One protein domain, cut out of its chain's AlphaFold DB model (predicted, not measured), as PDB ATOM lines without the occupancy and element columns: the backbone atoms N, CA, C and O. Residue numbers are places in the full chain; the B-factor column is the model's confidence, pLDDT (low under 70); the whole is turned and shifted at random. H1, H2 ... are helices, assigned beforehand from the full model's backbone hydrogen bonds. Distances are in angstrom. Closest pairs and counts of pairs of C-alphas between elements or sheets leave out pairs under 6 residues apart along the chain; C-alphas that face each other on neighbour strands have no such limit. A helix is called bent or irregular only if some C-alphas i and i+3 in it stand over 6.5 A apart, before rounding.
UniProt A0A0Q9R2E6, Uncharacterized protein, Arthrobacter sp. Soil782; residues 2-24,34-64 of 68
ATOM      1  N   GLU A   2     171.267 148.557 176.408       90.12
ATOM      2  CA  GLU A   2     170.095 147.960 175.744       90.12
ATOM      3  C   GLU A   2     170.264 147.802 174.226       90.12
ATOM      4  O   GLU A   2     170.047 146.720 173.695       90.12
ATOM      5  N   LEU A   3     170.764 148.831 173.534       89.81
ATOM      6  CA  LEU A   3     170.996 148.780 172.082       89.81
ATOM      7  C   LEU A   3     171.987 147.686 171.657       89.81
ATOM      8  O   LEU A   3     171.781 147.033 170.639       89.81
ATOM      9  N   LEU A   4     173.043 147.453 172.442       91.56
ATOM     10  CA  LEU A   4     174.024 146.400 172.152       91.56
ATOM     11  C   LEU A   4     173.421 145.008 172.354       91.56
ATOM     12  O   LEU A   4     173.731 144.086 171.606       91.56
ATOM     13  N   LEU A   5     172.542 144.870 173.345       94.00
ATOM     14  CA  LEU A   5     171.840 143.626 173.634       94.00
ATOM     15  C   LEU A   5     170.828 143.308 172.525       94.00
ATOM     16  O   LEU A   5     170.822 142.195 172.006       94.00
ATOM     17  N   ILE A   6     170.052 144.305 172.091       93.50
ATOM     18  CA  ILE A   6     169.128 144.187 170.953       93.50
ATOM     19  C   ILE A   6     169.890 143.810 169.680       93.50
ATOM     20  O   ILE A   6     169.482 142.891 168.966       93.50
ATOM     21  N   LEU A   7     171.018 144.474 169.415       92.06
ATOM     22  CA  LEU A   7     171.862 144.170 168.264       92.06
ATOM     23  C   LEU A   7     172.389 142.728 168.329       92.06
ATOM     24  O   LEU A   7     172.282 141.993 167.350       92.06
ATOM     25  N   GLY A   8     172.898 142.303 169.487       92.94
ATOM     26  CA  GLY A   8     173.404 140.946 169.695       92.94
ATOM     27  C   GLY A   8     172.338 139.871 169.484       92.94
ATOM     28  O   GLY A   8     172.583 138.901 168.767       92.94
ATOM     29  N   ILE A   9     171.136 140.063 170.041       94.50
ATOM     30  CA  ILE A   9     170.004 139.143 169.846       94.50
ATOM     31  C   ILE A   9     169.607 139.089 168.373       94.50
ATOM     32  O   ILE A   9     169.458 138.005 167.818       94.50
ATOM     33  N   THR A  10     169.481 140.244 167.723       93.25
ATOM     34  CA  THR A  10     169.101 140.330 166.307       93.25
ATOM     35  C   THR A  10     170.078 139.553 165.423       93.25
ATOM     36  O   THR A  10     169.665 138.729 164.607       93.25
ATOM     37  N   VAL A  11     171.385 139.746 165.628       93.94
ATOM     38  CA  VAL A  11     172.426 139.007 164.900       93.94
ATOM     39  C   VAL A  11     172.333 137.504 165.175       93.94
ATOM     40  O   VAL A  11     172.438 136.713 164.238       93.94
ATOM     41  N   ALA A  12     172.098 137.095 166.425       93.81
ATOM     42  CA  ALA A  12     171.951 135.686 166.785       93.81
ATOM     43  C   ALA A  12     170.731 135.033 166.111       93.81
ATOM     44  O   ALA A  12     170.838 133.911 165.613       93.81
ATOM     45  N   VAL A  13     169.600 135.742 166.038       94.56
ATOM     46  CA  VAL A  13     168.383 135.277 165.356       94.56
ATOM     47  C   VAL A  13     168.646 135.077 163.866       94.56
ATOM     48  O   VAL A  13     168.386 133.993 163.342       94.56
ATOM     49  N   PHE A  14     169.230 136.061 163.180       94.38
ATOM     50  CA  PHE A  14     169.550 135.903 161.761       94.38
ATOM     51  C   PHE A  14     170.582 134.798 161.521       94.38
ATOM     52  O   PHE A  14     170.418 134.001 160.600       94.38
ATOM     53  N   ALA A  15     171.608 134.684 162.366       93.50
ATOM     54  CA  ALA A  15     172.585 133.606 162.257       93.50
ATOM     55  C   ALA A  15     171.946 132.223 162.450       93.50
ATOM     56  O   ALA A  15     172.313 131.267 161.766       93.50
ATOM     57  N   TYR A  16     170.962 132.108 163.340       93.12
ATOM     58  CA  TYR A  16     170.190 130.883 163.506       93.12
ATOM     59  C   TYR A  16     169.373 130.559 162.248       93.12
ATOM     60  O   TYR A  16     169.475 129.447 161.731       93.12
ATOM     61  N   ILE A  17     168.644 131.537 161.700       92.75
ATOM     62  CA  ILE A  17     167.846 131.366 160.476       92.75
ATOM     63  C   ILE A  17     168.739 130.931 159.304       92.75
ATOM     64  O   ILE A  17     168.476 129.900 158.680       92.75
ATOM     65  N   GLY A  18     169.846 131.636 159.054       92.06
ATOM     66  CA  GLY A  18     170.773 131.291 157.972       92.06
ATOM     67  C   GLY A  18     171.464 129.939 158.160       92.06
ATOM     68  O   GLY A  18     171.738 129.235 157.190       92.06
ATOM     69  N   ARG A  19     171.681 129.504 159.406       92.69
ATOM     70  CA  ARG A  19     172.141 128.139 159.694       92.69
ATOM     71  C   ARG A  19     171.064 127.107 159.369       92.69
ATOM     72  O   ARG A  19     171.377 126.037 158.848       92.69
ATOM     73  N   THR A  20     169.805 127.388 159.701       91.62
ATOM     74  CA  THR A  20     168.700 126.453 159.450       91.62
ATOM     75  C   THR A  20     168.384 126.286 157.968       91.62
ATOM     76  O   THR A  20     167.964 125.199 157.578       91.62
ATOM     77  N   SER A  21     168.678 127.287 157.133       88.50
ATOM     78  CA  SER A  21     168.558 127.157 155.675       88.50
ATOM     79  C   SER A  21     169.623 126.251 155.044       88.50
ATOM     80  O   SER A  21     169.456 125.828 153.906       88.50
ATOM     81  N   ILE A  22     170.707 125.927 155.760       89.75
ATOM     82  CA  ILE A  22     171.725 124.969 155.304       89.75
ATOM     83  C   ILE A  22     171.258 123.538 155.649       89.75
ATOM     84  O   ILE A  22     170.795 123.318 156.779       89.75
ATOM     85  N   PRO A  23     171.388 122.548 154.740       90.56
ATOM     86  CA  PRO A  23     171.074 121.146 155.020       90.56
ATOM     87  C   PRO A  23     171.821 120.609 156.243       90.56
ATOM     88  O   PRO A  23     172.987 120.931 156.463       90.56
ATOM     89  N   ALA A  24     171.169 119.763 157.047       88.94
ATOM     90  CA  ALA A  24     171.725 119.296 158.321       88.94
ATOM     91  C   ALA A  24     173.085 118.584 158.185       88.94
ATOM     92  O   ALA A  24     173.924 118.725 159.073       88.94
ATOM     93  N   ARG A  34     183.756 130.451 163.981       94.12
ATOM     94  CA  ARG A  34     184.503 131.699 164.059       94.12
ATOM     95  C   ARG A  34     183.539 132.872 163.910       94.12
ATOM     96  O   ARG A  34     182.412 132.730 163.438       94.12
ATOM     97  N   VAL A  35     184.006 134.074 164.242       91.56
ATOM     98  CA  VAL A  35     183.231 135.315 164.046       91.56
ATOM     99  C   VAL A  35     182.790 135.478 162.581       91.56
ATOM    100  O   VAL A  35     181.677 135.927 162.313       91.56
ATOM    101  N   SER A  36     183.615 135.034 161.629       92.56
ATOM    102  CA  SER A  36     183.274 135.003 160.201       92.56
ATOM    103  C   SER A  36     182.079 134.102 159.883       92.56
ATOM    104  O   SER A  36     181.294 134.424 158.995       92.56
ATOM    105  N   ASP A  37     181.909 132.996 160.611       92.25
ATOM    106  CA  ASP A  37     180.774 132.091 160.429       92.25
ATOM    107  C   ASP A  37     179.489 132.721 160.956       92.25
ATOM    108  O   ASP A  37     178.452 132.621 160.305       92.25
ATOM    109  N   VAL A  38     179.559 133.432 162.085       91.94
ATOM    110  CA  VAL A  38     178.419 134.198 162.610       91.94
ATOM    111  C   VAL A  38     177.970 135.236 161.584       91.94
ATOM    112  O   VAL A  38     176.791 135.280 161.244       91.94
ATOM    113  N   ALA A  39     178.906 136.013 161.029       91.88
ATOM    114  CA  ALA A  39     178.603 137.017 160.011       91.88
ATOM    115  C   ALA A  39     178.007 136.393 158.738       91.88
ATOM    116  O   ALA A  39     176.991 136.870 158.234       91.88
ATOM    117  N   ARG A  40     178.586 135.287 158.247       92.44
ATOM    118  CA  ARG A  40     178.083 134.563 157.070       92.44
ATOM    119  C   ARG A  40     176.665 134.037 157.286       92.44
ATOM    120  O   ARG A  40     175.812 134.221 156.423       92.44
ATOM    121  N   ASN A  41     176.406 133.385 158.417       93.44
ATOM    122  CA  ASN A  41     175.080 132.848 158.713       93.44
ATOM    123  C   ASN A  41     174.066 133.974 158.956       93.44
ATOM    124  O   ASN A  41     172.935 133.864 158.501       93.44
ATOM    125  N   ALA A  42     174.458 135.074 159.607       93.00
ATOM    126  CA  ALA A  42     173.584 136.232 159.780       93.00
ATOM    127  C   ALA A  42     173.202 136.860 158.431       93.00
ATOM    128  O   ALA A  42     172.033 137.151 158.201       93.00
ATOM    129  N   TRP A  43     174.160 136.994 157.510       93.00
ATOM    130  CA  TRP A  43     173.901 137.477 156.152       93.00
ATOM    131  C   TRP A  43     172.941 136.564 155.381       93.00
ATOM    132  O   TRP A  43     171.985 137.041 154.776       93.00
ATOM    133  N   LEU A  44     173.151 135.244 155.446       90.12
ATOM    134  CA  LEU A  44     172.237 134.266 154.846       90.12
ATOM    135  C   LEU A  44     170.829 134.369 155.439       90.12
ATOM    136  O   LEU A  44     169.860 134.408 154.687       90.12
ATOM    137  N   GLY A  45     170.707 134.460 156.764       91.12
ATOM    138  CA  GLY A  45     169.412 134.614 157.423       91.12
ATOM    139  C   GLY A  45     168.708 135.906 157.030       91.12
ATOM    140  O   GLY A  45     167.500 135.900 156.816       91.12
ATOM    141  N   LEU A  46     169.463 136.993 156.867       90.62
ATOM    142  CA  LEU A  46     168.930 138.265 156.395       90.62
ATOM    143  C   LEU A  46     168.421 138.163 154.953       90.62
ATOM    144  O   LEU A  46     167.323 138.634 154.684       90.62
ATOM    145  N   ILE A  47     169.147 137.492 154.050       88.25
ATOM    146  CA  ILE A  47     168.666 137.216 152.684       88.25
ATOM    147  C   ILE A  47     167.380 136.389 152.725       88.25
ATOM    148  O   ILE A  47     166.415 136.742 152.059       88.25
ATOM    149  N   VAL A  48     167.342 135.318 153.520       86.31
ATOM    150  CA  VAL A  48     166.154 134.461 153.651       86.31
ATOM    151  C   VAL A  48     164.937 135.260 154.127       86.31
ATOM    152  O   VAL A  48     163.842 135.032 153.628       86.31
ATOM    153  N   CYS A  49     165.126 136.205 155.050       83.56
ATOM    154  CA  CYS A  49     164.044 137.057 155.550       83.56
ATOM    155  C   CYS A  49     163.682 138.213 154.603       83.56
ATOM    156  O   CYS A  49     162.563 138.709 154.655       83.56
ATOM    157  N   ALA A  50     164.629 138.694 153.792       82.50
ATOM    158  CA  ALA A  50     164.439 139.844 152.906       82.50
ATOM    159  C   ALA A  50     163.901 139.457 151.521       82.50
ATOM    160  O   ALA A  50     163.288 140.283 150.841       82.50
ATOM    161  N   VAL A  51     164.151 138.226 151.070       75.19
ATOM    162  CA  VAL A  51     163.558 137.705 149.837       75.19
ATOM    163  C   VAL A  51     162.064 137.547 150.078       75.19
ATOM    164  O   VAL A  51     161.679 136.804 150.972       75.19
ATOM    165  N   GLN A  52     161.236 138.213 149.261       62.81
ATOM    166  CA  GLN A  52     159.792 137.977 149.223       62.81
ATOM    167  C   GLN A  52     159.551 136.480 149.091       62.81
ATOM    168  O   GLN A  52     159.778 135.886 148.028       62.81
ATOM    169  N   THR A  53     159.131 135.865 150.183       62.12
ATOM    170  CA  THR A  53     158.891 134.439 150.176       62.12
ATOM    171  C   THR A  53     157.609 134.176 149.383       62.12
ATOM    172  O   THR A  53     156.723 135.033 149.308       62.12
ATOM    173  N   PRO A  54     157.455 132.989 148.774       59.69
ATOM    174  CA  PRO A  54     156.166 132.573 148.229       59.69
ATOM    175  C   PRO A  54     155.053 132.701 149.276       59.69
ATOM    176  O   PRO A  54     153.933 133.035 148.921       59.69
ATOM    177  N   LEU A  55     155.389 132.522 150.561       60.50
ATOM    178  CA  LEU A  55     154.485 132.734 151.685       60.50
ATOM    179  C   LEU A  55     154.014 134.190 151.788       60.50
ATOM    180  O   LEU A  55     152.820 134.395 151.956       60.50
ATOM    181  N   ASP A  56     154.889 135.186 151.622       62.06
ATOM    182  CA  ASP A  56     154.486 136.602 151.619       62.06
ATOM    183  C   ASP A  56     153.514 136.904 150.478       62.06
ATOM    184  O   ASP A  56     152.511 137.579 150.688       62.06
ATOM    185  N   ARG A  57     153.756 136.336 149.288       61.66
ATOM    186  CA  ARG A  57     152.827 136.458 148.152       61.66
ATOM    187  C   ARG A  57     151.500 135.761 148.425       61.66
ATOM    188  O   ARG A  57     150.452 136.340 148.178       61.66
ATOM    189  N   THR A  58     151.526 134.548 148.976       64.00
ATOM    190  CA  THR A  58     150.310 133.808 149.334       64.00
ATOM    191  C   THR A  58     149.532 134.508 150.444       64.00
ATOM    192  O   THR A  58     148.307 134.542 150.396       64.00
ATOM    193  N   MET A  59     150.201 135.103 151.432       63.22
ATOM    194  CA  MET A  59     149.550 135.905 152.467       63.22
ATOM    195  C   MET A  59     148.970 137.188 151.872       63.22
ATOM    196  O   MET A  59     147.819 137.509 152.145       63.22
ATOM    197  N   GLU A  60     149.703 137.887 151.009       70.38
ATOM    198  CA  GLU A  60     149.202 139.083 150.327       70.38
ATOM    199  C   GLU A  60     147.996 138.774 149.425       70.38
ATOM    200  O   GLU A  60     147.054 139.560 149.375       70.38
ATOM    201  N   GLU A  61     147.964 137.607 148.778       70.38
ATOM    202  CA  GLU A  61     146.814 137.109 148.015       70.38
ATOM    203  C   GLU A  61     145.639 136.695 148.914       70.38
ATOM    204  O   GLU A  61     144.495 137.032 148.614       70.38
ATOM    205  N   THR A  62     145.903 136.013 150.033       68.56
ATOM    206  CA  THR A  62     144.871 135.517 150.966       68.56
ATOM    207  C   THR A  62     144.224 136.650 151.765       68.56
ATOM    208  O   THR A  62     143.027 136.615 152.039       68.56
ATOM    209  N   PHE A  63     145.005 137.663 152.142       69.12
ATOM    210  CA  PHE A  63     144.549 138.815 152.923       69.12
ATOM    211  C   PHE A  63     144.254 140.044 152.062       69.12
ATOM    212  O   PHE A  63     143.899 141.091 152.609       69.12
ATOM    213  N   ARG A  64     144.352 139.943 150.728       61.84
ATOM    214  CA  ARG A  64     143.854 140.992 149.837       61.84
ATOM    215  C   ARG A  64     142.344 141.089 150.053       61.84
ATOM    216  O   ARG A  64     141.635 140.136 149.730       61.84
TER     217      ARG A  64
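AT A GLANCE: This is residues 2 to 24 and 34 to 64 of the 68 residues of an uncharacterized protein of Arthrobacter sp. Soil782 (UniProt A0A0Q9R2E6). Two long helices, H1 and H2, cross nearly at a right angle, and a short third helix, H3, sticks out beyond the end of H2 on a tight link, touching neither of them. The crossing lies in residues 11 to 19 of H1, while residues 2 to 9 of H1 stand free on one side of it and residues 50 to 64, with H3, make an arm on another. The printed part has 54 residues with three named helices, in the order H1, H2, H3 along the chain, and no named strand; the class is all helix. The whole is loose, with a radius of gyration of the C-alphas of 13.8 A, and flat, spanning 42 by 32 by 14 A.

HOW THE PARTS SIT: The longest helix is H1, residues 2 to 20. It touches H2, residues 35 to 50, with its residues 11 to 19 alone. The closest C-alphas of the two are those of Gly 18 and Gly 45, 3.6 A apart, and 36 pairs of C-alphas lie within 8 A. Their centres are 9.5 A apart, and their lines are about perpendicular, at 79 degrees. H3, residues 54 to 62, is apart from H1 and also apart from H2, which it follows by a tight link of 3 residues. In H1, H2 and H3 every pair of O i and N i+4 is within hydrogen-bond range.

IN THESE COORDINATES: H1 runs from Glu 2, with its C-alpha at (170.095, 147.960, 175.744), to Thr 20, with its C-alpha at (168.700, 126.453, 159.450), and measures 27.0 A from first to last C-alpha. H2 runs from Val 35 to Ala 50 and measures 22.3 A from first to last C-alpha. H3 runs from Pro 54 to Thr 62 and measures 12.0 A; its last C-alpha is at (144.871, 135.517, 150.966). No helix is bent or irregular.

THE WHOLE: The two C-alphas farthest apart are those of Arg 34 and Arg 64, at 44.1 A. Without the stretches that stand free, the body has 31 residues, spans 20 by 19 by 12 A and has a radius of gyration of 8.0 A. Residues 25 to 33 are cut out and not printed, and C-alphas 24 and 34 are 18.7 A apart across the cut. The link from H1 to H2 runs across this cut; the link from H2 to H3 is printed whole and is tight. The mean pLDDT of the printed part is 84.7. It is under 70 at 11 residues, 52 to 59 and 62 to 64, and the mean pLDDT of H3 is 64.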